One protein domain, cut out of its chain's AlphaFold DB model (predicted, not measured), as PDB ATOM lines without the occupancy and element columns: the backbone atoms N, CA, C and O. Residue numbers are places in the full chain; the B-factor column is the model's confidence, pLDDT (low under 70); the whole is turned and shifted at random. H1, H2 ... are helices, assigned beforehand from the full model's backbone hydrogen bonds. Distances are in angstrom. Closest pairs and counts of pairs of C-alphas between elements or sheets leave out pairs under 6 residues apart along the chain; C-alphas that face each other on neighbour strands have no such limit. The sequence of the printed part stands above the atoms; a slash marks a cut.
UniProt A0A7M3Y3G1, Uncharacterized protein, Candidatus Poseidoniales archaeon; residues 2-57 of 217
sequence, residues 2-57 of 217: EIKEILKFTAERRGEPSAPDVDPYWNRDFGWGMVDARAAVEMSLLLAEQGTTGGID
ATOM      1  N   GLU A   2     120.527 183.556 133.605       92.19
ATOM      2  CA  GLU A   2     120.370 183.544 132.143       92.19
ATOM      3  C   GLU A   2     119.209 184.392 131.594       92.19
ATOM      4  O   GLU A   2     119.442 185.224 130.734       92.19
ATOM      5  N   ILE A   3     117.994 184.317 132.159       94.19
ATOM      6  CA  ILE A   3     116.858 185.156 131.706       94.19
ATOM      7  C   ILE A   3     117.188 186.657 131.762       94.19
ATOM      8  O   ILE A   3     116.849 187.402 130.850       94.19
ATOM      9  N   LYS A   4     117.863 187.117 132.824       94.50
ATOM     10  CA  LYS A   4     118.281 188.522 132.932       94.50
ATOM     11  C   LYS A   4     119.282 188.867 131.831       94.50
ATOM     12  O   LYS A   4     119.213 189.963 131.290       94.50
ATOM     13  N   GLU A   5     120.196 187.950 131.532       95.31
ATOM     14  CA  GLU A   5     121.211 188.141 130.501       95.31
ATOM     15  C   GLU A   5     120.592 188.197 129.107       95.31
ATOM     16  O   GLU A   5     120.898 189.114 128.359       95.31
ATOM     17  N   ILE A   6     119.634 187.316 128.810       96.94
ATOM     18  CA  ILE A   6     118.866 187.337 127.561       96.94
ATOM     19  C   ILE A   6     118.176 188.692 127.397       96.94
ATOM     20  O   ILE A   6     118.410 189.376 126.409       96.94
ATOM     21  N   LEU A   7     117.412 189.136 128.403       96.75
ATOM     22  CA  LEU A   7     116.715 190.426 128.353       96.75
ATOM     23  C   LEU A   7     117.671 191.615 128.187       96.75
ATOM     24  O   LEU A   7     117.309 192.605 127.558       96.75
ATOM     25  N   LYS A   8     118.866 191.540 128.782       95.12
ATOM     26  CA  LYS A   8     119.906 192.571 128.687       95.12
ATOM     27  C   LYS A   8     120.530 192.612 127.294       95.12
ATOM     28  O   LYS A   8     120.737 193.691 126.748       95.12
ATOM     29  N   PHE A   9     120.865 191.443 126.759       95.19
ATOM     30  CA  PHE A   9     121.595 191.281 125.511       95.19
ATOM     31  C   PHE A   9     120.722 191.603 124.298       95.19
ATOM     32  O   PHE A   9     121.190 192.238 123.361       95.19
ATOM     33  N   THR A  10     119.439 191.236 124.344       96.44
ATOM     34  CA  THR A  10     118.486 191.478 123.252       96.44
ATOM     35  C   THR A  10     117.752 192.817 123.364       96.44
ATOM     36  O   THR A  10     116.818 193.065 122.606       96.44
ATOM     37  N   ALA A  11     118.108 193.673 124.325       96.31
ATOM     38  CA  ALA A  11     117.472 194.976 124.485       96.31
ATOM     39  C   ALA A  11     117.820 195.920 123.323       96.31
ATOM     40  O   ALA A  11     118.977 196.043 122.918       96.31
ATOM     41  N   GLU A  12     116.829 196.671 122.843       95.56
ATOM     42  CA  GLU A  12     117.060 197.761 121.899       95.56
ATOM     43  C   GLU A  12     117.842 198.885 122.583       95.56
ATOM     44  O   GLU A  12     117.371 199.473 123.563       95.56
ATOM     45  N   ARG A  13     119.010 199.238 122.039       93.12
ATOM     46  CA  ARG A  13     119.855 200.325 122.556       93.12
ATOM     47  C   ARG A  13     119.087 201.653 122.605       93.12
ATOM     48  O   ARG A  13     118.407 202.034 121.651       93.12
ATOM     49  N   ARG A  14     119.211 202.382 123.721       95.00
ATOM     50  CA  ARG A  14     118.592 203.703 123.928       95.00
ATOM     51  C   ARG A  14     119.585 204.664 124.577       95.00
ATOM     52  O   ARG A  14     119.975 204.471 125.724       95.00
ATOM     53  N   GLY A  15     119.921 205.727 123.847       93.31
ATOM     54  CA  GLY A  15     120.895 206.729 124.281       93.31
ATOM     55  C   GLY A  15     122.342 206.237 124.216       93.31
ATOM     56  O   GLY A  15     122.604 205.063 123.973       93.31
ATOM     57  N   GLU A  16     123.274 207.162 124.437       94.62
ATOM     58  CA  GLU A  16     124.711 206.869 124.448       94.62
ATOM     59  C   GLU A  16     125.153 206.255 125.787       94.62
ATOM     60  O   GLU A  16     124.582 206.597 126.834       94.62
ATOM     61  N   PRO A  17     126.187 205.398 125.806       95.44
ATOM     62  CA  PRO A  17     126.727 204.844 127.041       95.44
ATOM     63  C   PRO A  17     127.142 205.952 128.014       95.44
ATOM     64  O   PRO A  17     127.863 206.885 127.664       95.44
ATOM     65  N   SER A  18     126.687 205.862 129.263       96.50
ATOM     66  CA  SER A  18     126.968 206.895 130.275       96.50
ATOM     67  C   SER A  18     128.319 206.707 130.967       96.50
ATOM     68  O   SER A  18     128.839 207.651 131.557       96.50
ATOM     69  N   ALA A  19     128.871 205.494 130.915       94.25
ATOM     70  CA  ALA A  19     130.179 205.141 131.460       94.25
ATOM     71  C   ALA A  19     130.850 204.066 130.574       94.25
ATOM     72  O   ALA A  19     131.014 202.930 131.026       94.25
ATOM     73  N   PRO A  20     131.225 204.403 129.322       91.81
ATOM     74  CA  PRO A  20     131.715 203.439 128.328       91.81
ATOM     75  C   PRO A  20     132.971 202.673 128.765       91.81
ATOM     76  O   PRO A  20     133.177 201.533 128.352       91.81
ATOM     77  N   ASP A  21     133.789 203.261 129.642       88.94
ATOM     78  CA  ASP A  21     134.967 202.586 130.194       88.94
ATOM     79  C   ASP A  21     134.578 201.374 131.055       88.94
ATOM     80  O   ASP A  21     135.269 200.353 131.024       88.94
ATOM     81  N   VAL A  22     133.447 201.458 131.767       88.06
ATOM     82  CA  VAL A  22     132.917 200.395 132.638       88.06
ATOM     83  C   VAL A  22     132.082 199.398 131.838       88.06
ATOM     84  O   VAL A  22     132.318 198.195 131.921       88.06
ATOM     85  N   ASP A  23     131.115 199.891 131.067       89.56
ATOM     86  CA  ASP A  23     130.267 199.084 130.191       89.56
ATOM     87  C   ASP A  23     129.980 199.895 128.913       89.56
ATOM     88  O   ASP A  23     129.415 200.992 129.008       89.56
ATOM     89  N   PRO A  24     130.359 199.387 127.726       90.56
ATOM     90  CA  PRO A  24     130.244 200.117 126.464       90.56
ATOM     91  C   PRO A  24     128.799 200.289 125.986       90.56
ATOM     92  O   PRO A  24     128.573 200.884 124.939       90.56
ATOM     93  N   TYR A  25     127.816 199.779 126.727       91.81
ATOM     94  CA  TYR A  25     126.424 199.761 126.316       91.81
ATOM     95  C   TYR A  25     125.443 200.273 127.371       91.81
ATOM     96  O   TYR A  25     124.299 200.589 127.044       91.81
ATOM     97  N   TRP A  26     125.856 200.347 128.636       94.94
ATOM     98  CA  TRP A  26     124.994 200.815 129.712       94.94
ATOM     99  C   TRP A  26     124.806 202.339 129.681       94.94
ATOM    100  O   TRP A  26     125.754 203.130 129.698       94.94
ATOM    101  N   ASN A  27     123.549 202.761 129.720       96.75
ATOM    102  CA  ASN A  27     123.099 204.136 129.843       96.75
ATOM    103  C   ASN A  27     122.426 204.358 131.213       96.75
ATOM    104  O   ASN A  27     121.700 203.504 131.719       96.75
ATOM    105  N   ARG A  28     122.629 205.534 131.814       96.50
ATOM    106  CA  ARG A  28     122.101 205.883 133.141       96.50
ATOM    107  C   ARG A  28     120.577 205.894 133.222       96.50
ATOM    108  O   ARG A  28     120.032 205.515 134.257       96.50
ATOM    109  N   ASP A  29     119.916 206.348 132.168       96.50
ATOM    110  CA  ASP A  29     118.467 206.536 132.136       96.50
ATOM    111  C   ASP A  29     117.746 205.279 131.628       96.50
ATOM    112  O   ASP A  29     116.627 204.994 132.052       96.50
ATOM    113  N   PHE A  30     118.401 204.501 130.756       94.81
ATOM    114  CA  PHE A  30     117.804 203.346 130.074       94.81
ATOM    115  C   PHE A  30     118.419 201.986 130.439       94.81
ATOM    116  O   PHE A  30     117.966 200.955 129.944       94.81
ATOM    117  N   GLY A  31     119.445 201.935 131.289       94.94
ATOM    118  CA  GLY A  31     120.186 200.700 131.536       94.94
ATOM    119  C   GLY A  31     120.826 200.182 130.246       94.94
ATOM    120  O   GLY A  31     121.490 200.932 129.545       94.94
ATOM    121  N   TRP A  32     120.609 198.913 129.897       94.25
ATOM    122  CA  TRP A  32     121.115 198.348 128.634       94.25
ATOM    123  C   TRP A  32     120.209 198.600 127.420       94.25
ATOM    124  O   TRP A  32     120.554 198.179 126.315       94.25
ATOM    125  N   GLY A  33     119.084 199.299 127.609       95.75
ATOM    126  CA  GLY A  33     118.128 199.606 126.554       95.75
ATOM    127  C   GLY A  33     116.680 199.312 126.942       95.75
ATOM    128  O   GLY A  33     116.353 199.062 128.103       95.75
ATOM    129  N   MET A  34     115.798 199.331 125.946       96.62
ATOM    130  CA  MET A  34     114.412 198.897 126.100       96.62
ATOM    131  C   MET A  34     114.314 197.396 125.834       96.62
ATOM    132  O   MET A  34     114.838 196.911 124.837       96.62
ATOM    133  N   VAL A  35     113.624 196.661 126.702       96.38
ATOM    134  CA  VAL A  35     113.441 195.214 126.527       96.38
ATOM    135  C   VAL A  35     112.659 194.930 125.239       96.38
ATOM    136  O   VAL A  35     111.494 195.316 125.137       96.38
ATOM    137  N   ASP A  36     113.272 194.203 124.302       97.50
ATOM    138  CA  ASP A  36     112.574 193.584 123.172       97.50
ATOM    139  C   ASP A  36     112.156 192.162 123.565       97.50
ATOM    140  O   ASP A  36     112.966 191.233 123.640       97.50
ATOM    141  N   ALA A  37     110.862 191.997 123.844       97.06
ATOM    142  CA  ALA A  37     110.300 190.714 124.246       97.06
ATOM    143  C   ALA A  37     110.357 189.666 123.128       97.06
ATOM    144  O   ALA A  37     110.489 188.481 123.423       97.06
ATOM    145  N   ARG A  38     110.260 190.077 121.857       97.88
ATOM    146  CA  ARG A  38     110.332 189.147 120.728       97.88
ATOM    147  C   ARG A  38     111.754 188.626 120.585       97.88
ATOM    148  O   ARG A  38     111.931 187.415 120.596       97.88
ATOM    149  N   ALA A  39     112.743 189.517 120.551       97.06
ATOM    150  CA  ALA A  39     114.144 189.120 120.441       97.06
ATOM    151  C   ALA A  39     114.586 188.247 121.633       97.06
ATOM    152  O   ALA A  39     115.293 187.258 121.455       97.06
ATOM    153  N   ALA A  40     114.103 188.542 122.847       97.56
ATOM    154  CA  ALA A  40     114.368 187.715 124.026       97.56
ATOM    155  C   ALA A  40     113.779 186.295 123.910       97.56
ATOM    156  O   ALA A  40     114.405 185.316 124.327       97.56
ATOM    157  N   VAL A  41     112.571 186.168 123.353       97.69
ATOM    158  CA  VAL A  41     111.928 184.867 123.126       97.69
ATOM    159  C   VAL A  41     112.621 184.106 121.998       97.69
ATOM    160  O   VAL A  41     112.890 182.923 122.173       97.69
ATOM    161  N   GLU A  42     112.965 184.767 120.891       97.12
ATOM    162  CA  GLU A  42     113.725 184.172 119.781       97.12
ATOM    163  C   GLU A  42     115.083 183.643 120.262       97.12
ATOM    164  O   GLU A  42     115.412 182.489 120.006       97.12
ATOM    165  N   MET A  43     115.811 184.422 121.070       97.25
ATOM    166  CA  MET A  43     117.039 183.961 121.721       97.25
ATOM    167  C   MET A  43     116.779 182.746 122.623       97.25
ATOM    168  O   MET A  43     117.508 181.765 122.567       97.25
ATOM    169  N   SER A  44     115.722 182.764 123.436       96.44
ATOM    170  CA  SER A  44     115.403 181.631 124.320       96.44
ATOM    171  C   SER A  44     115.072 180.349 123.542       96.44
ATOM    172  O   SER A  44     115.448 179.260 123.971       96.44
ATOM    173  N   LEU A  45     114.376 180.470 122.406       96.88
ATOM    174  CA  LEU A  45     114.075 179.348 121.514       96.88
ATOM    175  C   LEU A  45     115.347 178.807 120.865       96.88
ATOM    176  O   LEU A  45     115.570 177.602 120.907       96.88
ATOM    177  N   LEU A  46     116.217 179.691 120.378       95.12
ATOM    178  CA  LEU A  46     117.517 179.318 119.832       95.12
ATOM    179  C   LEU A  46     118.343 178.510 120.845       95.12
ATOM    180  O   LEU A  46     118.876 177.454 120.512       95.12
ATOM    181  N   LEU A  47     118.422 178.963 122.100       95.62
ATOM    182  CA  LEU A  47     119.144 178.246 123.158       95.62
ATOM    183  C   LEU A  47     118.549 176.865 123.456       95.62
ATOM    184  O   LEU A  47     119.268 175.934 123.832       95.62
ATOM    185  N   ALA A  48     117.230 176.719 123.327       95.88
ATOM    186  CA  ALA A  48     116.561 175.435 123.486       95.88
ATOM    187  C   ALA A  48     116.857 174.500 122.302       95.88
ATOM    188  O   ALA A  48     117.169 173.330 122.514       95.88
ATOM    189  N   GLU A  49     116.817 175.018 121.074       95.06
ATOM    190  CA  GLU A  49     117.109 174.282 119.839       95.06
ATOM    191  C   GLU A  49     118.569 173.823 119.768       95.06
ATOM    192  O   GLU A  49     118.846 172.682 119.396       95.06
ATOM    193  N   GLN A  50     119.503 174.675 120.194       93.00
ATOM    194  CA  GLN A  50     120.929 174.351 120.263       93.00
ATOM    195  C   GLN A  50     121.297 173.478 121.477       93.00
ATOM    196  O   GLN A  50     122.436 173.026 121.587       93.00
ATOM    197  N   GLY A  51     120.364 173.248 122.409       94.06
ATOM    198  CA  GLY A  51     120.626 172.494 123.637       94.06
ATOM    199  C   GLY A  51     121.605 173.183 124.597       94.06
ATOM    200  O   GLY A  51     122.202 172.516 125.438       94.06
ATOM    201  N   THR A  52     121.776 174.503 124.484       92.62
ATOM    202  CA  THR A  52     122.687 175.319 125.308       92.62
ATOM    203  C   THR A  52     121.997 175.964 126.510       92.62
ATOM    204  O   THR A  52     122.647 176.649 127.297       92.62
ATOM    205  N   THR A  53     120.696 175.713 126.700       93.12
ATOM    206  CA  THR A  53     119.931 176.185 127.867       93.12
ATOM    207  C   THR A  53     120.611 175.772 129.176       93.12
ATOM    208  O   THR A  53     120.841 174.586 129.419       93.12
ATOM    209  N   GLY A  54     120.915 176.742 130.041       91.50
ATOM    210  CA  GLY A  54     121.627 176.508 131.301       91.50
ATOM    211  C   GLY A  54     123.142 176.306 131.162       91.50
ATOM    212  O   GLY A  54     123.823 176.218 132.182       91.50
ATOM    213  N   GLY A  55     123.667 176.263 129.934       93.19
ATOM    214  CA  GLY A  55     125.097 176.246 129.598       93.19
ATOM    215  C   GLY A  55     125.644 177.616 129.185       93.19
ATOM    216  O   GLY A  55     126.765 177.705 128.681       93.19
ATOM    217  N   ILE A  56     124.850 178.677 129.369       96.56
ATOM    218  CA  ILE A  56     125.267 180.047 129.094       96.56
ATOM    219  C   ILE A  56     126.100 180.597 130.248       96.56
ATOM    220  O   ILE A  56     125.609 180.774 131.368       96.56
ATOM    221  N   ASP A  57     127.346 180.947 129.942       96.56
ATOM    222  CA  ASP A  57     128.184 181.755 130.813       96.56
ATOM    223  C   ASP A  57     127.746 183.220 130.709       96.56
ATOM    224  O   ASP A  57     128.161 183.977 129.833       96.56
TER     225      ASP A  57
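This is residues 2 to 57 of the 217 residues of an uncharacterized protein of Candidatus Poseidoniales archaeon (UniProt A0A7M3Y3G1). This part has little regular structure: its longest helix, H2, packs at a steep angle on the short helix H1 toward one end, and the link between them, residues 10 to 36, runs out to the other end and folds back as a wide loop. After H2, residues 50 to 57 fold back toward residue 2. The printed part has 56 residues with two named helices, H1 then H2, and no named strand; the class is all helix, with 21 residues in named elements. It is only just loose, close to compact, with a radius of gyration of the C-alphas of 12.6 A, and only just flat, spanning 36 by 22 by 12 A.

H2, residues 37 to 49, and H1, residues 2 to 9, touch; their closest C-alphas, those of Ala 40 and Leu 7, are 5.6 A apart. They run opposite ways at a steep tilt of 52 degrees. In both helices every O i to N i+4 pair is within hydrogen-bond range.

H2 measures 18.3 A from C-alpha 37 at (110.300, 190.714, 124.246) to C-alpha 49 at (117.109, 174.282, 119.839). H1 measures 10.3 A, beginning at C-alpha 2 at (120.370, 183.544, 132.143).

The two C-alphas farthest apart, of Ser 18 and Glu 49, are 35.6 A apart. The link from H1 to H2 is long, and the printed part has no cut. No printed residue is under 70 in pLDDT.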